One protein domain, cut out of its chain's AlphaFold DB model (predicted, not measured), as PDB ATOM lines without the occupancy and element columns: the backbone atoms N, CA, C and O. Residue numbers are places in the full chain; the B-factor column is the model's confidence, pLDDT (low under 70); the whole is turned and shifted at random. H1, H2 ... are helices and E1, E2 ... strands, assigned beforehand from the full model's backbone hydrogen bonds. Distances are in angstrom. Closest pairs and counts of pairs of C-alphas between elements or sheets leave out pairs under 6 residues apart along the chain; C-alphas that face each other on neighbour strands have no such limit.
ATOM      1  N   THR A  10      47.217  21.645  17.267       38.56
ATOM      2  CA  THR A  10      48.489  21.349  16.598       38.56
ATOM      3  C   THR A  10      49.559  22.255  17.196       38.56
ATOM      4  O   THR A  10      49.587  23.452  16.902       38.56
ATOM      5  N   ALA A  11      50.450  21.695  18.014       32.34
ATOM      6  CA  ALA A  11      51.741  22.311  18.284       32.34
ATOM      7  C   ALA A  11      52.562  22.233  16.987       32.34
ATOM      8  O   ALA A  11      52.977  21.157  16.567       32.34
ATOM      9  N   ARG A  12      52.740  23.356  16.283       33.34
ATOM     10  CA  ARG A  12      53.862  23.469  15.336       33.34
ATOM     11  C   ARG A  12      55.100  23.853  16.145       33.34
ATOM     12  O   ARG A  12      54.947  24.481  17.189       33.34
ATOM     13  N   ASN A  13      56.285  23.504  15.642       30.06
ATOM     14  CA  ASN A  13      57.641  23.681  16.206       30.06
ATOM     15  C   ASN A  13      58.040  25.104  16.687       30.06
ATOM     16  O   ASN A  13      59.219  25.396  16.829       30.06
ATOM     17  N   SER A  14      57.095  26.010  16.937       37.41
ATOM     18  CA  SER A  14      57.298  27.383  17.399       37.41
ATOM     19  C   SER A  14      56.854  27.629  18.850       37.41
ATOM     20  O   SER A  14      56.746  28.784  19.244       37.41
ATOM     21  N   GLY A  15      56.513  26.594  19.632       46.88
ATOM     22  CA  GLY A  15      56.079  26.746  21.036       46.88
ATOM     23  C   GLY A  15      54.721  27.445  21.242       46.88
ATOM     24  O   GLY A  15      54.315  27.685  22.375       46.88
ATOM     25  N   ILE A  16      54.002  27.752  20.155       50.19
ATOM     26  CA  ILE A  16      52.693  28.425  20.154       50.19
ATOM     27  C   ILE A  16      51.617  27.392  19.812       50.19
ATOM     28  O   ILE A  16      51.615  26.828  18.713       50.19
ATOM     29  N   CYS A  17      50.669  27.168  20.722       53.69
ATOM     30  CA  CYS A  17      49.540  26.268  20.487       53.69
ATOM     31  C   CYS A  17      48.354  27.029  19.896       53.69
ATOM     32  O   CYS A  17      47.721  27.827  20.574       53.69
ATOM     33  N   ARG A  18      48.005  26.743  18.637       53.50
ATOM     34  CA  ARG A  18      46.784  27.286  18.022       53.50
ATOM     35  C   ARG A  18      45.600  26.365  18.278       53.50
ATOM     36  O   ARG A  18      45.664  25.175  17.967       53.50
ATOM     37  N   LEU A  19      44.496  26.934  18.756       48.06
ATOM     38  CA  LEU A  19      43.220  26.234  18.853       48.06
ATOM     39  C   LEU A  19      42.635  26.060  17.438       48.06
ATOM     40  O   LEU A  19      42.149  27.012  16.828       48.06
ATOM     41  N   ARG A  20      42.678  24.843  16.886       43.25
ATOM     42  CA  ARG A  20      42.014  24.505  15.618       43.25
ATOM     43  C   ARG A  20      40.603  24.002  15.883       43.25
ATOM     44  O   ARG A  20      40.315  22.814  15.871       43.25
ATOM     45  N   ALA A  21      39.697  24.945  16.052       39.16
ATOM     46  CA  ALA A  21      38.266  24.706  16.022       39.16
ATOM     47  C   ALA A  21      37.796  24.203  14.639       39.16
ATOM     48  O   ALA A  21      37.579  25.008  13.736       39.16
ATOM     49  N   ARG A  22      37.598  22.892  14.445       32.19
ATOM     50  CA  ARG A  22      36.771  22.400  13.327       32.19
ATOM     51  C   ARG A  22      35.304  22.540  13.729       32.19
ATOM     52  O   ARG A  22      34.788  21.733  14.495       32.19
ATOM     53  N   ALA A  23      34.645  23.590  13.242       30.62
ATOM     54  CA  ALA A  23      33.196  23.709  13.333       30.62
ATOM     55  C   ALA A  23      32.556  22.586  12.501       30.62
ATOM     56  O   ALA A  23      32.791  22.494  11.297       30.62
ATOM     57  N   VAL A  24      31.767  21.722  13.139       28.41
ATOM     58  CA  VAL A  24      30.859  20.825  12.420       28.41
ATOM     59  C   VAL A  24      29.656  21.673  12.024       28.41
ATOM     60  O   VAL A  24      28.850  22.048  12.873       28.41
ATOM     61  N   ILE A  25      29.575  22.040  10.745       28.02
ATOM     62  CA  ILE A  25      28.406  22.718  10.179       28.02
ATOM     63  C   ILE A  25      27.312  21.656  10.034       28.02
ATOM     64  O   ILE A  25      27.256  20.933   9.044       28.02
ATOM     65  N   GLY A  26      26.479  21.512  11.063       28.75
ATOM     66  CA  GLY A  26      25.186  20.853  10.930       28.75
ATOM     67  C   GLY A  26      24.204  21.851  10.332       28.75
ATOM     68  O   GLY A  26      23.842  22.821  10.994       28.75
ATOM     69  N   ASN A  27      23.801  21.640   9.080       31.30
ATOM     70  CA  ASN A  27      22.714  22.393   8.462       31.30
ATOM     71  C   ASN A  27      21.419  22.122   9.236       31.30
ATOM     72  O   ASN A  27      20.849  21.048   9.095       31.30
ATOM     73  N   ASN A  28      20.980  23.075  10.057       30.66
ATOM     74  CA  ASN A  28      19.567  23.405  10.241       30.66
ATOM     75  C   ASN A  28      19.449  24.755  10.955       30.66
ATOM     76  O   ASN A  28      19.851  24.930  12.105       30.66
ATOM     77  N   ILE A  29      18.941  25.727  10.202       32.03
ATOM     78  CA  ILE A  29      18.761  27.122  10.583       32.03
ATOM     79  C   ILE A  29      17.416  27.255  11.301       32.03
ATOM     80  O   ILE A  29      16.387  26.869  10.757       32.03
ATOM     81  N   ALA A  30      17.416  27.886  12.472       27.83
ATOM     82  CA  ALA A  30      16.275  28.658  12.956       27.83
ATOM     83  C   ALA A  30      16.818  30.002  13.476       27.83
ATOM     84  O   ALA A  30      17.790  29.997  14.239       27.83
ATOM     85  N   PRO A  31      16.272  31.156  13.052       32.25
ATOM     86  CA  PRO A  31      16.853  32.446  13.386       32.25
ATOM     87  C   PRO A  31      16.392  32.887  14.779       32.25
ATOM     88  O   PRO A  31      15.199  32.910  15.077       32.25
ATOM     89  N   ARG A  32      17.332  33.295  15.636       30.02
ATOM     90  CA  ARG A  32      17.032  34.175  16.772       30.02
ATOM     91  C   ARG A  32      18.006  35.344  16.775       30.02
ATOM     92  O   ARG A  32      19.219  35.162  16.811       30.02
ATOM     93  N   ASN A  33      17.419  36.535  16.699       31.89
ATOM     94  CA  ASN A  33      18.069  37.834  16.731       31.89
ATOM     95  C   ASN A  33      18.945  37.980  17.978       31.89
ATOM     96  O   ASN A  33      18.415  38.103  19.077       31.89
ATOM     97  N   HIS A  34      20.263  38.056  17.799       30.19
ATOM     98  CA  HIS A  34      21.139  38.760  18.727       30.19
ATOM     99  C   HIS A  34      22.225  39.507  17.951       30.19
ATOM    100  O   HIS A  34      22.834  38.992  17.014       30.19
ATOM    101  N   SER A  35      22.386  40.763  18.354       30.17
ATOM    102  CA  SER A  35      23.377  41.738  17.914       30.17
ATOM    103  C   SER A  35      24.793  41.144  17.836       30.17
ATOM    104  O   SER A  35      25.225  40.373  18.690       30.17
ATOM    105  N   LEU A  36      25.487  41.507  16.756       39.31
ATOM    106  CA  LEU A  36      26.842  41.097  16.407       39.31
ATOM    107  C   LEU A  36      27.885  41.848  17.245       39.31
ATOM    108  O   LEU A  36      28.119  43.022  16.974       39.31
ATOM    109  N   THR A  37      28.586  41.150  18.140       39.47
ATOM    110  CA  THR A  37      29.963  41.484  18.560       39.47
ATOM    111  C   THR A  37      30.604  40.255  19.221       39.47
ATOM    112  O   THR A  37      30.026  39.674  20.130       39.47
ATOM    113  N   GLY A  38      31.761  39.811  18.704       38.12
ATOM    114  CA  GLY A  38      32.563  38.690  19.229       38.12
ATOM    115  C   GLY A  38      32.089  37.275  18.845       38.12
ATOM    116  O   GLY A  38      31.033  36.811  19.262       38.12
ATOM    117  N   ARG A  39      32.894  36.514  18.079       51.19
ATOM    118  CA  ARG A  39      32.656  35.064  17.914       51.19
ATOM    119  C   ARG A  39      33.170  34.347  19.164       51.19
ATOM    120  O   ARG A  39      34.368  34.085  19.276       51.19
ATOM    121  N   ARG A  40      32.270  34.015  20.092       53.62
ATOM    122  CA  ARG A  40      32.585  33.129  21.218       53.62
ATOM    123  C   ARG A  40      32.780  31.706  20.705       53.62
ATOM    124  O   ARG A  40      31.987  31.213  19.904       53.62
ATOM    125  N   LEU A  41      33.833  31.037  21.167       50.56
ATOM    126  CA  LEU A  41      34.116  29.663  20.770       50.56
ATOM    127  C   LEU A  41      33.217  28.688  21.537       50.56
ATOM    128  O   LEU A  41      33.563  28.184  22.603       50.56
ATOM    129  N   GLN A  42      32.030  28.471  20.975       46.62
ATOM    130  CA  GLN A  42      31.039  27.507  21.432       46.62
ATOM    131  C   GLN A  42      30.907  26.399  20.392       46.62
ATOM    132  O   GLN A  42      30.829  26.668  19.193       46.62
ATOM    133  N   PHE A  43      30.853  25.153  20.849       46.75
ATOM    134  CA  PHE A  43      30.474  24.032  19.996       46.75
ATOM    135  C   PHE A  43      29.291  23.310  20.616       46.75
ATOM    136  O   PHE A  43      29.292  23.017  21.814       46.75
ATOM    137  N   ARG A  44      28.309  22.996  19.773       38.00
ATOM    138  CA  ARG A  44      27.180  22.135  20.107       38.00
ATOM    139  C   ARG A  44      27.484  20.744  19.571       38.00
ATOM    140  O   ARG A  44      27.769  20.595  18.383       38.00
ATOM    141  N   VAL A  45      27.460  19.737  20.435       42.53
ATOM    142  CA  VAL A  45      27.587  18.339  20.009       42.53
ATOM    143  C   VAL A  45      26.180  17.755  19.897       42.53
ATOM    144  O   VAL A  45      25.415  17.808  20.855       42.53
ATOM    145  N   VAL A  46      25.831  17.210  18.727       37.59
ATOM    146  CA  VAL A  46      24.612  16.406  18.550       37.59
ATOM    147  C   VAL A  46      24.944  14.978  18.955       37.59
ATOM    148  O   VAL A  46      25.630  14.268  18.221       37.59
ATOM    149  N   GLN A  47      24.486  14.551  20.129       37.81
ATOM    150  CA  GLN A  47      24.475  13.133  20.471       37.81
ATOM    151  C   GLN A  47      23.156  12.530  19.977       37.81
ATOM    152  O   GLN A  47      22.092  12.791  20.526       37.81
ATOM    153  N   SER A  48      23.242  11.738  18.906       34.59
ATOM    154  CA  SER A  48      22.201  10.774  18.547       34.59
ATOM    155  C   SER A  48      22.149   9.716  19.648       34.59
ATOM    156  O   SER A  48      23.163   9.075  19.939       34.59
ATOM    157  N   PRO A  73      50.928  22.027  46.247       89.38
ATOM    158  CA  PRO A  73      51.077  22.622  44.918       89.38
ATOM    159  C   PRO A  73      50.896  21.612  43.779       89.38
ATOM    160  O   PRO A  73      50.188  21.899  42.821       89.38
ATOM    161  N   ALA A  74      51.453  20.403  43.914       89.44
ATOM    162  CA  ALA A  74      51.300  19.332  42.927       89.44
ATOM    163  C   ALA A  74      49.840  18.865  42.785       89.44
ATOM    164  O   ALA A  74      49.351  18.664  41.673       89.44
ATOM    165  N   PHE A  75      49.109  18.735  43.898       88.75
ATOM    166  CA  PHE A  75      47.696  18.355  43.862       88.75
ATOM    167  C   PHE A  75      46.831  19.432  43.190       88.75
ATOM    168  O   PHE A  75      45.971  19.117  42.362       88.75
ATOM    169  N   GLU A  76      47.061  20.703  43.525       89.31
ATOM    170  CA  GLU A  76      46.371  21.827  42.890       89.31
ATOM    171  C   GLU A  76      46.679  21.897  41.388       89.31
ATOM    172  O   GLU A  76      45.758  21.979  40.568       89.31
ATOM    173  N   ASP A  77      47.957  21.795  41.021       92.50
ATOM    174  CA  ASP A  77      48.422  21.885  39.640       92.50
ATOM    175  C   ASP A  77      47.865  20.727  38.790       92.50
ATOM    176  O   ASP A  77      47.350  20.974  37.697       92.50
ATOM    177  N   ALA A  78      47.801  19.496  39.312       89.75
ATOM    178  CA  ALA A  78      47.108  18.378  38.658       89.75
ATOM    179  C   ALA A  78      45.602  18.661  38.450       89.75
ATOM    180  O   ALA A  78      44.983  18.276  37.447       89.75
ATOM    181  N   GLY A  79      44.993  19.398  39.384       89.12
ATOM    182  CA  GLY A  79      43.622  19.886  39.295       89.12
ATOM    183  C   GLY A  79      43.408  20.956  38.219       89.12
ATOM    184  O   GLY A  79      42.345  20.944  37.581       89.12
ATOM    185  N   LEU A  80      44.405  21.815  37.956       91.44
ATOM    186  CA  LEU A  80      44.363  23.005  37.078       91.44
ATOM    187  C   LEU A  80      44.947  22.804  35.667       91.44
ATOM    188  O   LEU A  80      44.380  23.298  34.688       91.44
ATOM    189  N   PHE A  81      45.932  21.925  35.491       93.31
ATOM    190  CA  PHE A  81      46.628  21.686  34.220       93.31
ATOM    191  C   PHE A  81      46.454  20.231  33.745       93.31
ATOM    192  O   PHE A  81      47.275  19.364  33.996       93.31
ATOM    193  N   LYS A  82      45.329  19.949  33.063       88.62
ATOM    194  CA  LYS A  82      44.955  18.596  32.575       88.62
ATOM    195  C   LYS A  82      45.366  18.339  31.123       88.62
ATOM    196  O   LYS A  82      45.169  17.243  30.610       88.62
ATOM    197  N   THR A  83      45.858  19.364  30.440       90.31
ATOM    198  CA  THR A  83      46.359  19.289  29.067       90.31
ATOM    199  C   THR A  83      47.777  19.835  29.033       90.31
ATOM    200  O   THR A  83      48.209  20.479  29.987       90.31
ATOM    201  N   ALA A  84      48.461  19.644  27.904       89.88
ATOM    202  CA  ALA A  84      49.790  20.199  27.689       89.88
ATOM    203  C   ALA A  84      49.839  21.709  27.976       89.88
ATOM    204  O   ALA A  84      48.937  22.463  27.589       89.88
ATOM    205  N   ILE A  85      50.916  22.115  28.648       93.75
ATOM    206  CA  ILE A  85      51.257  23.516  28.859       93.75
ATOM    207  C   ILE A  85      51.758  24.105  27.550       93.75
ATOM    208  O   ILE A  85      52.545  23.493  26.830       93.75
ATOM    209  N   CYS A  86      51.288  25.302  27.235       94.00
ATOM    210  CA  CYS A  86      51.670  26.029  26.043       94.00
ATOM    211  C   CYS A  86      51.739  27.528  26.298       94.00
ATOM    212  O   CYS A  86      51.114  28.053  27.222       94.00
ATOM    213  N   GLN A  87      52.495  28.214  25.443       95.44
ATOM    214  CA  GLN A  87      52.565  29.665  25.444       95.44
ATOM    215  C   GLN A  87      51.534  30.252  24.485       95.44
ATOM    216  O   GLN A  87      51.314  29.740  23.382       95.44
ATOM    217  N   GLN A  88      50.923  31.355  24.903       94.12
ATOM    218  CA  GLN A  88      49.921  32.064  24.127       94.12
ATOM    219  C   GLN A  88      50.093  33.577  24.285       94.12
ATOM    220  O   GLN A  88      50.355  34.087  25.373       94.12
ATOM    221  N   MET A  89      49.922  34.305  23.181       95.38
ATOM    222  CA  MET A  89      49.699  35.749  23.224       95.38
ATOM    223  C   MET A  89      48.196  35.996  23.327       95.38
ATOM    224  O   MET A  89      47.444  35.530  22.465       95.38
ATOM    225  N   LEU A  90      47.776  36.692  24.378       96.44
ATOM    226  CA  LEU A  90      46.382  37.019  24.659       96.44
ATOM    227  C   LEU A  90      46.183  38.530  24.692       96.44
ATOM    228  O   LEU A  90      47.099  39.283  25.004       96.44
ATOM    229  N   GLU A  91      44.963  38.966  24.405       97.50
ATOM    230  CA  GLU A  91      44.537  40.358  24.551       97.50
ATOM    231  C   GLU A  91      43.425  40.425  25.600       97.50
ATOM    232  O   GLU A  91      42.262  40.134  25.314       97.50
ATOM    233  N   LEU A  92      43.780  40.763  26.839       98.19
ATOM    234  CA  LEU A  92      42.837  40.848  27.953       98.19
ATOM    235  C   LEU A  92      42.031  42.149  27.885       98.19
ATOM    236  O   LEU A  92      42.554  43.185  27.476       98.19
ATOM    237  N   ILE A  93      40.770  42.102  28.313       97.94
ATOM    238  CA  ILE A  93      39.932  43.296  28.491       97.94
ATOM    239  C   ILE A  93      39.695  43.590  29.965       97.94
ATOM    240  O   ILE A  93      39.741  42.667  30.780       97.94
ATOM    241  N   PRO A  94      39.371  44.844  30.336       97.62
ATOM    242  CA  PRO A  94      39.093  45.207  31.722       97.62
ATOM    243  C   PRO A  94      37.692  44.754  32.177       97.62
ATOM    244  O   PRO A  94      36.957  45.498  32.821       97.62
ATOM    245  N   LEU A  95      37.324  43.514  31.842       97.44
ATOM    246  CA  LEU A  95      36.146  42.809  32.321       97.44
ATOM    247  C   LEU A  95      36.630  41.620  33.151       97.44
ATOM    248  O   LEU A  95      37.018  40.572  32.627       97.44
ATOM    249  N   MET A  96      36.639  41.838  34.460       97.56
ATOM    250  CA  MET A  96      37.161  40.920  35.465       97.56
ATOM    251  C   MET A  96      36.037  40.500  36.404       97.56
ATOM    252  O   MET A  96      35.161  41.300  36.731       97.56
ATOM    253  N   ARG A  97      36.075  39.252  36.855       97.56
ATOM    254  CA  ARG A  97      35.195  38.720  37.899       97.56
ATOM    255  C   ARG A  97      35.969  37.722  38.748       97.56
ATOM    256  O   ARG A  97      36.943  37.148  38.269       97.56
ATOM    257  N   ARG A  98      35.513  37.482  39.972       96.62
ATOM    258  CA  ARG A  98      36.019  36.386  40.803       96.62
ATOM    259  C   ARG A  98      34.965  35.300  40.950       96.62
ATOM    260  O   ARG A  98      33.769  35.585  40.870       96.62
ATOM    261  N   ASN A  99      35.399  34.052  41.080       92.38
ATOM    262  CA  ASN A  99      34.502  32.931  41.362       92.38
ATOM    263  C   ASN A  99      34.464  32.620  42.873       92.38
ATOM    264  O   ASN A  99      35.077  33.305  43.684       92.38
ATOM    265  N   SER A 100      33.761  31.555  43.263       89.44
ATOM    266  CA  SER A 100      33.642  31.132  44.669       89.44
ATOM    267  C   SER A 100      34.921  30.535  45.281       89.44
ATOM    268  O   SER A 100      34.909  30.174  46.462       89.44
ATOM    269  N   ARG A 101      35.988  30.385  44.487       88.00
ATOM    270  CA  ARG A 101      37.348  29.997  44.901       88.00
ATOM    271  C   ARG A 101      38.309  31.189  44.914       88.00
ATOM    272  O   ARG A 101      39.501  30.991  45.083       88.00
ATOM    273  N   ASP A 102      37.780  32.395  44.717       92.44
ATOM    274  CA  ASP A 102      38.547  33.626  44.553       92.44
ATOM    275  C   ASP A 102      39.491  33.633  43.334       92.44
ATOM    276  O   ASP A 102      40.329  34.524  43.195       92.44
ATOM    277  N   ASP A 103      39.310  32.698  42.389       95.25
ATOM    278  CA  ASP A 103      40.054  32.711  41.130       95.25
ATOM    279  C   ASP A 103      39.669  33.964  40.340       95.25
ATOM    280  O   ASP A 103      38.479  34.259  40.147       95.25
ATOM    281  N   LEU A 104      40.671  34.677  39.830       98.12
ATOM    282  CA  LEU A 104      40.450  35.811  38.948       98.12
ATOM    283  C   LEU A 104      40.142  35.292  37.542       98.12
ATOM    284  O   LEU A 104      40.954  34.625  36.903       98.12
ATOM    285  N   ILE A 105      38.965  35.649  37.038       98.12
ATOM    286  CA  ILE A 105      38.546  35.371  35.671       98.12
ATOM    287  C   ILE A 105      38.541  36.681  34.901       98.12
ATOM    288  O   ILE A 105      37.772  37.597  35.204       98.12
ATOM    289  N   VAL A 106      39.375  36.751  33.872       98.25
ATOM    290  CA  VAL A 106      39.479  37.901  32.976       98.25
ATOM    291  C   VAL A 106      38.977  37.484  31.608       98.25
ATOM    292  O   VAL A 106      39.335  36.424  31.100       98.25
ATOM    293  N   ARG A 107      38.138  38.307  30.989       98.00
ATOM    294  CA  ARG A 107      37.767  38.087  29.593       98.00
ATOM    295  C   ARG A 107      38.880  38.570  28.675       98.00
ATOM    296  O   ARG A 107      39.551  39.560  28.960       98.00
ATOM    297  N   GLY A 108      39.067  37.897  27.552       97.25
ATOM    298  CA  GLY A 108      40.091  38.288  26.599       97.25
ATOM    299  C   GLY A 108      39.965  37.566  25.276       97.25
ATOM    300  O   GLY A 108      39.016  36.820  25.038       97.25
ATOM    301  N   PHE A 109      40.925  37.839  24.405       96.12
ATOM    302  CA  PHE A 109      40.903  37.405  23.022       96.12
ATOM    303  C   PHE A 109      42.163  36.626  22.673       96.12
ATOM    304  O   PHE A 109      43.277  37.006  23.037       96.12
ATOM    305  N   VAL A 110      41.969  35.553  21.916       92.31
ATOM    306  CA  VAL A 110      43.030  34.811  21.230       92.31
ATOM    307  C   VAL A 110      42.974  35.184  19.757       92.31
ATOM    308  O   VAL A 110      41.887  35.334  19.185       92.31
ATOM    309  N   ASP A 111      44.140  35.374  19.142       89.12
ATOM    310  CA  ASP A 111      44.269  35.741  17.727       89.12
ATOM    311  C   ASP A 111      43.382  36.945  17.330       89.12
ATOM    312  O   ASP A 111      42.851  37.012  16.219       89.12
ATOM    313  N   ARG A 112      43.190  37.889  18.269       88.69
ATOM    314  CA  ARG A 112      42.379  39.123  18.153       88.69
ATOM    315  C   ARG A 112      40.885  38.942  17.874       88.69
ATOM    316  O   ARG A 112      40.178  39.924  17.664       88.69
ATOM    317  N   LYS A 113      40.395  37.705  17.801       89.88
ATOM    318  CA  LYS A 113      39.060  37.402  17.252       89.88
ATOM    319  C   LYS A 113      38.225  36.517  18.154       89.88
ATOM    320  O   LYS A 113      37.007  36.659  18.187       89.88
ATOM    321  N   ILE A 114      38.879  35.578  18.819       91.62
ATOM    322  CA  ILE A 114      38.220  34.524  19.570       91.62
ATOM    323  C   ILE A 114      38.127  34.971  21.017       91.62
ATOM    324  O   ILE A 114      39.150  35.050  21.690       91.62
ATOM    325  N   GLU A 115      36.914  35.232  21.490       94.75
ATOM    326  CA  GLU A 115      36.684  35.554  22.894       94.75
ATOM    327  C   GLU A 115      36.730  34.289  23.756       94.75
ATOM    328  O   GLU A 115      36.061  33.292  23.460       94.75
ATOM    329  N   ILE A 116      37.499  34.356  24.841       95.06
ATOM    330  CA  ILE A 116      37.606  33.314  25.861       95.06
ATOM    331  C   ILE A 116      37.562  33.925  27.264       95.06
ATOM    332  O   ILE A 116      37.846  35.108  27.465       95.06
ATOM    333  N   ASP A 117      37.234  33.090  28.246       97.00
ATOM    334  CA  ASP A 117      37.538  33.381  29.643       97.00
ATOM    335  C   ASP A 117      38.956  32.863  29.959       97.00
ATOM    336  O   ASP A 117      39.327  31.745  29.582       97.00
ATOM    337  N   ILE A 118      39.746  33.685  30.645       97.94
ATOM    338  CA  ILE A 118      41.102  33.393  31.103       97.94
ATOM    339  C   ILE A 118      41.068  33.301  32.625       97.94
ATOM    340  O   ILE A 118      40.586  34.216  33.290       97.94
ATOM    341  N   PHE A 119      41.578  32.206  33.173       97.69
ATOM    342  CA  PHE A 119      41.568  31.910  34.599       97.69
ATOM    343  C   PHE A 119      42.971  32.061  35.178       97.69
ATOM    344  O   PHE A 119      43.899  31.374  34.749       97.69
ATOM    345  N   PHE A 120      43.091  32.905  36.195       97.81
ATOM    346  CA  PHE A 120      44.221  32.966  37.112       97.81
ATOM    347  C   PHE A 120      43.742  32.351  38.424       97.81
ATOM    348  O   PHE A 120      42.931  32.948  39.133       97.81
ATOM    349  N   ALA A 121      44.163  31.117  38.680       95.00
ATOM    350  CA  ALA A 121      43.526  30.249  39.662       95.00
ATOM    351  C   ALA A 121      44.518  29.669  40.671       95.00
ATOM    352  O   ALA A 121      45.722  29.588  40.404       95.00
ATOM    353  N   GLY A 122      43.979  29.237  41.811       91.75
ATOM    354  CA  GLY A 122      44.748  28.579  42.865       91.75
ATOM    355  C   GLY A 122      45.799  29.493  43.493       91.75
ATOM    356  O   GLY A 122      45.601  30.706  43.599       91.75
ATOM    357  N   ARG A 123      46.955  28.936  43.853       93.06
ATOM    358  CA  ARG A 123      48.075  29.640  44.508       93.06
ATOM    359  C   ARG A 123      48.595  30.871  43.758       93.06
ATOM    360  O   ARG A 123      49.134  31.785  44.366       93.06
ATOM    361  N   ARG A 124      48.372  30.939  42.442       94.38
ATOM    362  CA  ARG A 124      48.798  32.057  41.578       94.38
ATOM    363  C   ARG A 124      47.931  33.305  41.735       94.38
ATOM    364  O   ARG A 124      48.312  34.379  41.278       94.38
ATOM    365  N   THR A 125      46.772  33.191  42.385       94.44
ATOM    366  CA  THR A 125      45.887  34.334  42.666       94.44
ATOM    367  C   THR A 125      46.556  35.403  43.529       94.44
ATOM    368  O   THR A 125      46.210  36.574  43.397       94.44
ATOM    369  N   ALA A 126      47.552  35.042  44.343       93.75
ATOM    370  CA  ALA A 126      48.305  35.989  45.163       93.75
ATOM    371  C   ALA A 126      49.057  37.048  44.331       93.75
ATOM    372  O   ALA A 126      49.250  38.173  44.785       93.75
ATOM    373  N   GLU A 127      49.433  36.722  43.090       96.19
ATOM    374  CA  GLU A 127      50.262  37.580  42.235       96.19
ATOM    375  C   GLU A 127      49.462  38.389  41.204       96.19
ATOM    376  O   GLU A 127      50.037  39.140  40.419       96.19
ATOM    377  N   VAL A 128      48.127  38.283  41.167       97.19
ATOM    378  CA  VAL A 128      47.319  38.931  40.110       97.19
ATOM    379  C   VAL A 128      47.136  40.441  40.302       97.19
ATOM    380  O   VAL A 128      46.640  41.122  39.401       97.19
ATOM    381  N   GLY A 129      47.541  40.988  41.451       96.75
ATOM    382  CA  GLY A 129      47.360  42.401  41.803       96.75
ATOM    383  C   GLY A 129      47.867  43.386  40.735       96.75
ATOM    384  O   GLY A 129      47.092  44.245  40.300       96.75
ATOM    385  N   PRO A 130      49.115  43.260  40.245       95.62
ATOM    386  CA  PRO A 130      49.641  44.101  39.171       95.62
ATOM    387  C   PRO A 130      48.830  44.020  37.870       95.62
ATOM    388  O   PRO A 130      48.586  45.048  37.235       95.62
ATOM    389  N   LEU A 131      48.348  42.830  37.498       97.12
ATOM    390  CA  LEU A 131      47.505  42.648  36.313       97.12
ATOM    391  C   LEU A 131      46.173  43.398  36.458       97.12
ATOM    392  O   LEU A 131      45.772  44.142  35.559       97.12
ATOM    393  N   GLU A 132      45.495  43.235  37.597       97.62
ATOM    394  CA  GLU A 132      44.252  43.955  37.878       97.62
ATOM    395  C   GLU A 132      44.458  45.471  37.853       97.62
ATOM    396  O   GLU A 132      43.626  46.204  37.310       97.62
ATOM    397  N   ALA A 133      45.558  45.948  38.439       96.62
ATOM    398  CA  ALA A 133      45.898  47.363  38.469       96.62
ATOM    399  C   ALA A 133      46.089  47.923  37.052       96.62
ATOM    400  O   ALA A 133      45.527  48.974  36.737       96.62
ATOM    401  N   GLN A 134      46.799  47.207  36.172       95.88
ATOM    402  CA  GLN A 134      46.977  47.618  34.776       95.88
ATOM    403  C   GLN A 134      45.649  47.654  34.006       95.88
ATOM    404  O   GLN A 134      45.363  48.637  33.321       95.88
ATOM    405  N   LEU A 135      44.791  46.639  34.155       97.31
ATOM    406  CA  LEU A 135      43.476  46.613  33.504       97.31
ATOM    407  C   LEU A 135      42.571  47.761  33.991       97.31
ATOM    408  O   LEU A 135      41.950  48.455  33.181       97.31
ATOM    409  N   LYS A 136      42.538  48.019  35.305       97.62
ATOM    410  CA  LYS A 136      41.805  49.158  35.894       97.62
ATOM    411  C   LYS A 136      42.356  50.493  35.384       97.62
ATOM    412  O   LYS A 136      41.575  51.382  35.031       97.62
ATOM    413  N   ALA A 137      43.680  50.629  35.296       95.94
ATOM    414  CA  ALA A 137      44.335  51.826  34.776       95.94
ATOM    415  C   ALA A 137      43.982  52.076  33.303       95.94
ATOM    416  O   ALA A 137      43.589  53.192  32.963       95.94
ATOM    417  N   LEU A 138      44.027  51.048  32.449       95.38
ATOM    418  CA  LEU A 138      43.637  51.154  31.039       95.38
ATOM    419  C   LEU A 138      42.194  51.637  30.874       95.38
ATOM    420  O   LEU A 138      41.935  52.555  30.094       95.38
ATOM    421  N   MET A 139      41.258  51.076  31.646       97.31
ATOM    422  CA  MET A 139      39.862  51.516  31.620       97.31
ATOM    423  C   MET A 139      39.714  52.974  32.072       97.31
ATOM    424  O   MET A 139      38.980  53.750  31.459       97.31
ATOM    425  N   SER A 140      40.421  53.360  33.136       97.38
ATOM    426  CA  SER A 140      40.411  54.728  33.663       97.38
ATOM    427  C   SER A 140      40.946  55.733  32.639       97.38
ATOM    428  O   SER A 140      40.296  56.745  32.375       97.38
ATOM    429  N   ILE A 141      42.076  55.427  31.994       96.44
ATOM    430  CA  ILE A 141      42.672  56.253  30.934       96.44
ATOM    431  C   ILE A 141      41.701  56.397  29.759       96.44
ATOM    432  O   ILE A 141      41.446  57.515  29.307       96.44
ATOM    433  N   ALA A 142      41.110  55.294  29.293       96.62
ATOM    434  CA  ALA A 142      40.161  55.315  28.184       96.62
ATOM    435  C   ALA A 142      38.922  56.173  28.497       96.62
ATOM    436  O   ALA A 142      38.495  56.971  27.662       96.62
ATOM    437  N   ARG A 143      38.374  56.062  29.715       97.12
ATOM    438  CA  ARG A 143      37.237  56.879  30.169       97.12
ATOM    439  C   ARG A 143      37.592  58.361  30.246       97.12
ATOM    440  O   ARG A 143      36.835  59.180  29.735       97.12
ATOM    441  N   LYS A 144      38.744  58.704  30.833       97.12
ATOM    442  CA  LYS A 144      39.225  60.093  30.914       97.12
ATOM    443  C   LYS A 144      39.393  60.705  29.525       97.12
ATOM    444  O   LYS A 144      38.938  61.819  29.297       97.12
ATOM    445  N   LYS A 145      39.979  59.955  28.585       96.50
ATOM    446  CA  LYS A 145      40.148  60.391  27.193       96.50
ATOM    447  C   LYS A 145      38.806  60.636  26.497       96.50
ATOM    448  O   LYS A 145      38.656  61.648  25.824       96.50
ATOM    449  N   ALA A 146      37.835  59.738  26.671       96.31
ATOM    450  CA  ALA A 146      36.500  59.905  26.098       96.31
ATOM    451  C   ALA A 146      35.772  61.129  26.681       96.31
ATOM    452  O   ALA A 146      35.222  61.924  25.924       96.31
ATOM    453  N   ALA A 147      35.835  61.319  28.002       96.50
ATOM    454  CA  ALA A 147      35.217  62.457  28.679       96.50
ATOM    455  C   ALA A 147      35.837  63.799  28.252       96.50
ATOM    456  O   ALA A 147      35.104  64.729  27.933       96.50
ATOM    457  N   ALA A 148      37.171  63.883  28.171       96.44
ATOM    458  CA  ALA A 148      37.872  65.084  27.704       96.44
ATOM    459  C   ALA A 148      37.521  65.450  26.251       96.44
ATOM    460  O   ALA A 148      37.551  66.618  25.883       96.44
ATOM    461  N   ALA A 149      37.162  64.456  25.435       96.00
ATOM    462  CA  ALA A 149      36.707  64.647  24.062       96.00
ATOM    463  C   ALA A 149      35.185  64.873  23.934       96.00
ATOM    464  O   ALA A 149      34.686  64.931  22.812       96.00
ATOM    465  N   GLY A 150      34.427  64.927  25.040       95.44
ATOM    466  CA  GLY A 150      32.959  65.003  25.010       95.44
ATOM    467  C   GLY A 150      32.288  63.801  24.327       95.44
ATOM    468  O   GLY A 150      31.154  63.892  23.862       95.44
ATOM    469  N   ALA A 151      32.997  62.675  24.217       95.50
ATOM    470  CA  ALA A 151      32.555  61.493  23.495       95.50
ATOM    471  C   ALA A 151      31.783  60.518  24.400       95.50
ATOM    472  O   ALA A 151      31.806  60.596  25.630       95.50
ATOM    473  N   ARG A 152      31.118  59.541  23.775       95.06
ATOM    474  CA  ARG A 152      30.464  58.432  24.488       95.06
ATOM    475  C   ARG A 152      31.489  57.598  25.280       95.06
ATOM    476  O   ARG A 152      32.655  57.546  24.881       95.06
ATOM    477  N   PRO A 153      31.063  56.897  26.352       93.69
ATOM    478  CA  PRO A 153      31.925  55.967  27.077       93.69
ATOM    479  C   PRO A 153      32.628  54.975  26.138       93.69
ATOM    480  O   PRO A 153      32.012  54.516  25.170       93.69
ATOM    481  N   PRO A 154      33.903  54.639  26.404       95.31
ATOM    482  CA  PRO A 154      34.658  53.756  25.533       95.31
ATOM    483  C   PRO A 154      34.067  52.346  25.548       95.31
ATOM    484  O   PRO A 154      33.667  51.828  26.592       95.31
ATOM    485  N   ASP A 155      34.072  51.721  24.379       94.88
ATOM    486  CA  ASP A 155      33.756  50.309  24.221       94.88
ATOM    487  C   ASP A 155      34.835  49.458  24.914       94.88
ATOM    488  O   ASP A 155      36.015  49.517  24.556       94.88
ATOM    489  N   VAL A 156      34.425  48.683  25.920       94.44
ATOM    490  CA  VAL A 156      35.313  47.850  26.745       94.44
ATOM    491  C   VAL A 156      36.046  46.814  25.897       94.44
ATOM    492  O   VAL A 156      37.216  46.531  26.151       94.44
ATOM    493  N   GLU A 157      35.406  46.295  24.846       94.25
ATOM    494  CA  GLU A 157      36.039  45.345  23.934       94.25
ATOM    495  C   GLU A 157      37.138  45.994  23.088       94.25
ATOM    496  O   GLU A 157      37.960  45.304  22.508       94.25
ATOM    497  N   LYS A 158      37.237  47.320  23.016       94.69
ATOM    498  CA  LYS A 158      38.337  47.971  22.284       94.69
ATOM    499  C   LYS A 158      39.548  48.261  23.164       94.69
ATOM    500  O   LYS A 158      40.600  48.631  22.650       94.69
ATOM    501  N   ILE A 159      39.429  48.066  24.476       96.50
ATOM    502  CA  ILE A 159      40.503  48.300  25.440       96.50
ATOM    503  C   ILE A 159      41.235  46.978  25.661       96.50
ATOM    504  O   ILE A 159      40.785  46.133  26.432       96.50
ATOM    505  N   ARG A 160      42.350  46.785  24.950       95.62
ATOM    506  CA  ARG A 160      43.127  45.537  24.957       95.62
ATOM    507  C   ARG A 160      44.449  45.705  25.702       95.62
ATOM    508  O   ARG A 160      45.228  46.595  25.369       95.62
ATOM    509  N   LEU A 161      44.717  44.810  26.646       96.25
ATOM    510  CA  LEU A 161      46.030  44.614  27.257       96.25
ATOM    511  C   LEU A 161      46.680  43.363  26.645       96.25
ATOM    512  O   LEU A 161      46.208  42.256  26.922       96.25
ATOM    513  N   PRO A 162      47.727  43.496  25.812       95.19
ATOM    514  CA  PRO A 162      48.470  42.340  25.333       95.19
ATOM    515  C   PRO A 162      49.259  41.708  26.485       95.19
ATOM    516  O   PRO A 162      50.009  42.392  27.179       95.19
ATOM    517  N   VAL A 163      49.101  40.400  26.677       96.44
ATOM    518  CA  VAL A 163      49.781  39.631  27.726       96.44
ATOM    519  C   VAL A 163      50.322  38.340  27.129       96.44
ATOM    520  O   VAL A 163      49.593  37.582  26.481       96.44
ATOM    521  N   ARG A 164      51.606  38.063  27.374       96.56
ATOM    522  CA  ARG A 164      52.183  36.744  27.107       96.56
ATOM    523  C   ARG A 164      51.867  35.850  28.294       96.56
ATOM    524  O   ARG A 164      52.210  36.191  29.420       96.56
ATOM    525  N   VAL A 165      51.235  34.715  28.040       97.06
ATOM    526  CA  VAL A 165      50.903  33.736  29.073       97.06
ATOM    527  C   VAL A 165      51.476  32.374  28.732       97.06
ATOM    528  O   VAL A 165      51.682  32.035  27.568       97.06
ATOM    529  N   GLU A 166      51.673  31.576  29.765       97.50
ATOM    530  CA  GLU A 166      51.916  30.149  29.694       97.50
ATOM    531  C   GLU A 166      50.871  29.441  30.550       97.50
ATOM    532  O   GLU A 166      50.563  29.886  31.655       97.50
ATOM    533  N   GLY A 167      50.291  28.363  30.037       97.00
ATOM    534  CA  GLY A 167      49.189  27.690  30.709       97.00
ATOM    535  C   GLY A 167      48.580  26.568  29.883       97.00
ATOM    536  O   GLY A 167      49.179  26.100  28.917       97.00
ATOM    537  N   ALA A 168      47.385  26.131  30.264       96.19
ATOM    538  CA  ALA A 168      46.700  25.003  29.642       96.19
ATOM    539  C   ALA A 168      45.305  25.382  29.139       96.19
ATOM    540  O   ALA A 168      44.553  26.113  29.788       96.19
ATOM    541  N   TRP A 169      44.924  24.798  28.005       95.06
ATOM    542  CA  TRP A 169      43.555  24.848  27.511       95.06
ATOM    543  C   TRP A 169      42.655  23.903  28.301       95.06
ATOM    544  O   TRP A 169      42.983  22.748  28.558       95.06
ATOM    545  N   ARG A 170      41.458  24.366  28.646       92.00
ATOM    546  CA  ARG A 170      40.470  23.579  29.381       92.00
ATOM    547  C   ARG A 170      39.125  23.649  28.691       92.00
ATOM    548  O   ARG A 170      38.627  24.725  28.369       92.00
ATOM    549  N   ARG A 171      38.509  22.483  28.501       89.31
ATOM    550  CA  ARG A 171      37.122  22.379  28.051       89.31
ATOM    551  C   ARG A 171      36.200  22.365  29.265       89.31
ATOM    552  O   ARG A 171      36.332  21.495  30.124       89.31
ATOM    553  N   SER A 172      35.245  23.283  29.308       83.50
ATOM    554  CA  SER A 172      34.056  23.162  30.147       83.50
ATOM    555  C   SER A 172      32.917  22.552  29.334       83.50
ATOM    556  O   SER A 172      32.819  22.750  28.120       83.50
ATOM    557  N   ARG A 173      32.071  21.775  30.008       85.88
ATOM    558  CA  ARG A 173      30.821  21.251  29.458       85.88
ATOM    559  C   ARG A 173      29.690  21.815  30.292       85.88
ATOM    560  O   ARG A 173      29.793  21.840  31.518       85.88
ATOM    561  N   GLN A 174      28.643  22.266  29.631       78.62
ATOM    562  CA  GLN A 174      27.391  22.630  30.267       78.62
ATOM    563  C   GLN A 174      26.290  21.862  29.560       78.62
ATOM    564  O   GLN A 174      26.264  21.832  28.333       78.62
ATOM    565  N   ILE A 175      25.431  21.218  30.338       81.69
ATOM    566  CA  ILE A 175      24.213  20.597  29.832       81.69
ATOM    567  C   ILE A 175      23.097  21.591  30.126       81.69
ATOM    568  O   ILE A 175      22.989  22.055  31.260       81.69
ATOM    569  N   ASP A 176      22.348  21.980  29.102       81.50
ATOM    570  CA  ASP A 176      21.179  22.840  29.278       81.50
ATOM    571  C   ASP A 176      19.935  22.043  29.700       81.50
ATOM    572  O   ASP A 176      19.931  20.811  29.688       81.50
ATOM    573  N   ASP A 177      18.862  22.749  30.064       79.38
ATOM    574  CA  ASP A 177      17.602  22.148  30.534       79.38
ATOM    575  C   ASP A 177      16.925  21.255  29.479       79.38
ATOM    576  O   ASP A 177      16.091  20.413  29.802       79.38
ATOM    577  N   SER A 178      17.303  21.409  28.207       80.06
ATOM    578  CA  SER A 178      16.860  20.560  27.098       80.06
ATOM    579  C   SER A 178      17.763  19.342  26.858       80.06
ATOM    580  O   SER A 178      17.562  18.610  25.889       80.06
ATOM    581  N   GLY A 179      18.749  19.110  27.727       81.62
ATOM    582  CA  GLY A 179      19.680  17.987  27.659       81.62
ATOM    583  C   GLY A 179      20.814  18.162  26.646       81.62
ATOM    584  O   GLY A 179      21.557  17.209  26.408       81.62
ATOM    585  N   TRP A 180      20.982  19.343  26.040       78.06
ATOM    586  CA  TRP A 180      22.056  19.577  25.075       78.06
ATOM    587  C   TRP A 180      23.360  19.950  25.765       78.06
ATOM    588  O   TRP A 180      23.412  20.856  26.596       78.06
ATOM    589  N   GLU A 181      24.449  19.306  25.341       81.94
ATOM    590  CA  GLU A 181      25.790  19.666  25.788       81.94
ATOM    591  C   GLU A 181      26.364  20.809  24.934       81.94
ATOM    592  O   GLU A 181      26.609  20.667  23.729       81.94
ATOM    593  N   THR A 182      26.648  21.935  25.585       83.19
ATOM    594  CA  THR A 182      27.475  23.013  25.046       83.19
ATOM    595  C   THR A 182      28.874  22.938  25.648       83.19
ATOM    596  O   THR A 182      29.068  23.035  26.862       83.19
ATOM    597  N   GLY A 183      29.875  22.779  24.781       83.44
ATOM    598  CA  GLY A 183      31.282  22.846  25.157       83.44
ATOM    599  C   GLY A 183      31.836  24.255  24.964       83.44
ATOM    600  O   GLY A 183      31.622  24.861  23.913       83.44
ATOM    601  N   SER A 184      32.580  24.765  25.943       86.19
ATOM    602  CA  SER A 184      33.359  26.005  25.809       86.19
ATOM    603  C   SER A 184      34.818  25.756  26.174       86.19
ATOM    604  O   SER A 184      35.119  24.889  26.995       86.19
ATOM    605  N   TYR A 185      35.731  26.515  25.571       91.06
ATOM    606  CA  TYR A 185      37.143  26.501  25.949       91.06
ATOM    607  C   TYR A 185      37.481  27.733  26.785       91.06
ATOM    608  O   TYR A 185      37.043  28.842  26.485       91.06
ATOM    609  N   HIS A 186      38.277  27.525  27.826       94.75
ATOM    610  CA  HIS A 186      38.918  28.572  28.608       94.75
ATOM    611  C   HIS A 186      40.409  28.267  28.742       94.75
ATOM    612  O   HIS A 186      40.843  27.131  28.526       94.75
ATOM    613  N   PHE A 187      41.192  29.285  29.078       97.06
ATOM    614  CA  PHE A 187      42.630  29.147  29.277       97.06
ATOM    615  C   PHE A 187      42.960  29.320  30.757       97.06
ATOM    616  O   PHE A 187      42.556  30.314  31.355       97.06
ATOM    617  N   VAL A 188      43.665  28.361  31.354       97.44
ATOM    618  CA  VAL A 188      44.133  28.439  32.746       97.44
ATOM    619  C   VAL A 188      45.603  28.813  32.733       97.44
ATOM    620  O   VAL A 188      46.414  28.109  32.134       97.44
ATOM    621  N   VAL A 189      45.938  29.926  33.376       98.06
ATOM    622  CA  VAL A 189      47.270  30.529  33.349       98.06
ATOM    623  C   VAL A 189      48.136  29.966  34.474       98.06
ATOM    624  O   VAL A 189      47.736  29.963  35.636       98.06
ATOM    625  N   ALA A 190      49.340  29.519  34.118       97.12
ATOM    626  CA  ALA A 190      50.402  29.160  35.053       97.12
ATOM    627  C   ALA A 190      51.367  30.331  35.289       97.12
ATOM    628  O   ALA A 190      51.676  30.658  36.430       97.12
ATOM    629  N   ARG A 191      51.813  30.973  34.203       97.69
ATOM    630  CA  ARG A 191      52.721  32.127  34.227       97.69
ATOM    631  C   ARG A 191      52.248  33.194  33.263       97.69
ATOM    632  O   ARG A 191      51.638  32.883  32.238       97.69
ATOM    633  N   TRP A 192      52.551  34.447  33.554       98.06
ATOM    634  CA  TRP A 192      52.275  35.543  32.636       98.06
ATOM    635  C   TRP A 192      53.338  36.616  32.731       98.06
ATOM    636  O   TRP A 192      54.009  36.760  33.749       98.06
ATOM    637  N   SER A 193      53.473  37.379  31.657       96.88
ATOM    638  CA  SER A 193      54.415  38.478  31.583       96.88
ATOM    639  C   SER A 193      53.707  39.740  31.118       96.88
ATOM    640  O   SER A 193      52.992  39.731  30.108       96.88
ATOM    641  N   LEU A 194      53.920  40.818  31.865       94.25
ATOM    642  CA  LEU A 194      53.418  42.153  31.571       94.25
ATOM    643  C   LEU A 194      54.567  43.036  31.106       94.25
ATOM    644  O   LEU A 194      55.697  42.903  31.577       94.25
ATOM    645  N   LEU A 195      54.257  43.954  30.196       89.94
ATOM    646  CA  LEU A 195      55.159  45.045  29.873       89.94
ATOM    647  C   LEU A 195      55.006  46.123  30.949       89.94
ATOM    648  O   LEU A 195      53.890  46.564  31.235       89.94
ATOM    649  N   ASP A 196      56.115  46.516  31.551       83.06
ATOM    650  CA  ASP A 196      56.169  47.639  32.474       83.06
ATOM    651  C   ASP A 196      56.331  48.966  31.716       83.06
ATOM    652  O   ASP A 196      56.604  48.997  30.512       83.06
ATOM    653  N   LYS A 197      56.162  50.083  32.426       80.00
ATOM    654  CA  LYS A 197      56.256  51.448  31.887       80.00
ATOM    655  C   LYS A 197      57.602  51.727  31.219       80.00
ATOM    656  O   LYS A 197      57.637  52.441  30.222       80.00
ATOM    657  N   ASP A 198      58.665  51.109  31.725       85.75
ATOM    658  CA  ASP A 198      60.031  51.266  31.218       85.75
ATOM    659  C   ASP A 198      60.327  50.345  30.018       85.75
ATOM    660  O   ASP A 198      61.466  50.227  29.575       85.75
ATOM    661  N   GLY A 199      59.316  49.633  29.503       83.56
ATOM    662  CA  GLY A 199      59.468  48.653  28.422       83.56
ATOM    663  C   GLY A 199      60.068  47.317  28.875       83.56
ATOM    664  O   GLY A 199      60.181  46.388  28.073       83.56
ATOM    665  N   SER A 200      60.415  47.186  30.157       89.81
ATOM    666  CA  SER A 200      60.875  45.929  30.746       89.81
ATOM    667  C   SER A 200      59.730  44.928  30.865       89.81
ATOM    668  O   SER A 200      58.584  45.297  31.104       89.81
ATOM    669  N   THR A 201      60.028  43.640  30.700       92.38
ATOM    670  CA  THR A 201      59.035  42.576  30.888       92.38
ATOM    671  C   THR A 201      59.127  42.026  32.305       92.38
ATOM    672  O   THR A 201      60.160  41.476  32.682       92.38
ATOM    673  N   VAL A 202      58.041  42.120  33.070       94.25
ATOM    674  CA  VAL A 202      57.935  41.541  34.417       94.25
ATOM    675  C   VAL A 202      57.099  40.272  34.336       94.25
ATOM    676  O   VAL A 202      56.008  40.288  33.764       94.25
ATOM    677  N   SER A 203      57.620  39.169  34.872       95.75
ATOM    678  CA  SER A 203      56.945  37.867  34.860       95.75
ATOM    679  C   SER A 203      56.416  37.504  36.242       95.75
ATOM    680  O   SER A 203      57.035  37.836  37.246       95.75
ATOM    681  N   PHE A 204      55.286  36.809  36.255       97.12
ATOM    682  CA  PHE A 204      54.519  36.436  37.436       97.12
ATOM    683  C   PHE A 204      54.042  34.990  37.331       97.12
ATOM    684  O   PHE A 204      53.946  34.425  36.229       97.12
ATOM    685  N   GLY A 205      53.657  34.442  38.477       94.69
ATOM    686  CA  GLY A 205      53.182  33.081  38.614       94.69
ATOM    687  C   GLY A 205      54.314  32.065  38.558       94.69
ATOM    688  O   GLY A 205      55.479  32.360  38.288       94.69
ATOM    689  N   GLU A 206      53.938  30.810  38.762       92.38
ATOM    690  CA  GLU A 206      54.875  29.703  38.882       92.38
ATOM    691  C   GLU A 206      54.555  28.592  37.877       92.38
ATOM    692  O   GLU A 206      53.377  28.339  37.576       92.38
TER     693      GLU A 206
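This is residues 10 to 48 and 73 to 206 of the 210 residues of an uncharacterized protein of Roseobacter denitrificans (strain ATCC 33942 / OCh 114) (UniProt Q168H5). Five curved strands, E3, E4, E5, E7 and E6, close into a small barrel, with H1, H2 and H3 outside it; H3 slants away from its wall over E3. The ends of E6 and E7 run on beyond the ring as a hairpin arm with E2 beside it, E8 adds to E7 toward its other end, and residues 27 to 36 stick out as a free loop. The printed part has 173 residues, with three named helices and eight named strands in the order E1 E2 H1 E3 E4 E5 H2 H3 E6 E7 E8; the barrel sheet is mixed, and so is the class. The whole is compact, with a radius of gyration of the C-alphas of 18.0 A and spans of 56 by 49 by 37 A.

E1, residues 17 to 19, pairs with no named strand. E2, residues 42 to 44, is antiparallel to E7, residues 181 to 195, with N 43 and O 183 3.2 A apart. H1, residues 73 to 80, is on the barrel, at a height over the sheet of 11.6 A; its Leu 80 and Val 188 of E7 have C-alphas 7.0 A apart. E3, residues 85 to 98, bends by 110 degrees at residue 94. E3, E4, residues 104 to 110, and E5, residues 114 to 120, form a meander, each strand the antiparallel neighbour of the one before, with N 91 and O 109 2.9 A apart and N 106 and O 118 2.9 A apart. E5 is parallel to E7, N 119 and O 187 being 2.8 A apart. H2, residues 122 to 127, has a height over the sheet of 6.2 A; its closest C-alphas to H1, Gly 122 and Glu 76, are 6.9 A apart, close but not clearly touching. H3, residues 129 to 148, comes closest to E3 at the C-alphas of Leu 135 and Pro 94, 4.9 A apart. E6, residues 161 to 175, is antiparallel to E3, with N 88 and O 165 2.9 A apart, and forms a hairpin with E7, with N 172 and O 184 2.8 A apart. E7 and E8, residues 201 to 205, form a hairpin, with N 194 and O 202 2.9 A apart. Every O i to N i+4 pair is within hydrogen-bond range in H1 and H3; H2 has 0 of 2, and 2 of 3 O i to N i+3 pairs.

E1 begins at C-alpha 17, (49.540, 26.268, 20.487), and E8 ends at C-alpha 205, (53.182, 33.081, 38.614). H3 is 28.3 A long, E3 23.2 A, E6 32.5 A and E7 39.0 A.

Residues 49 to 72 are not printed, and C-alphas 48 and 73 are 40.9 A apart across this cut. The links E1 to E2 and H3 to E6 are long. Residues 10 to 48 have pLDDT under 70.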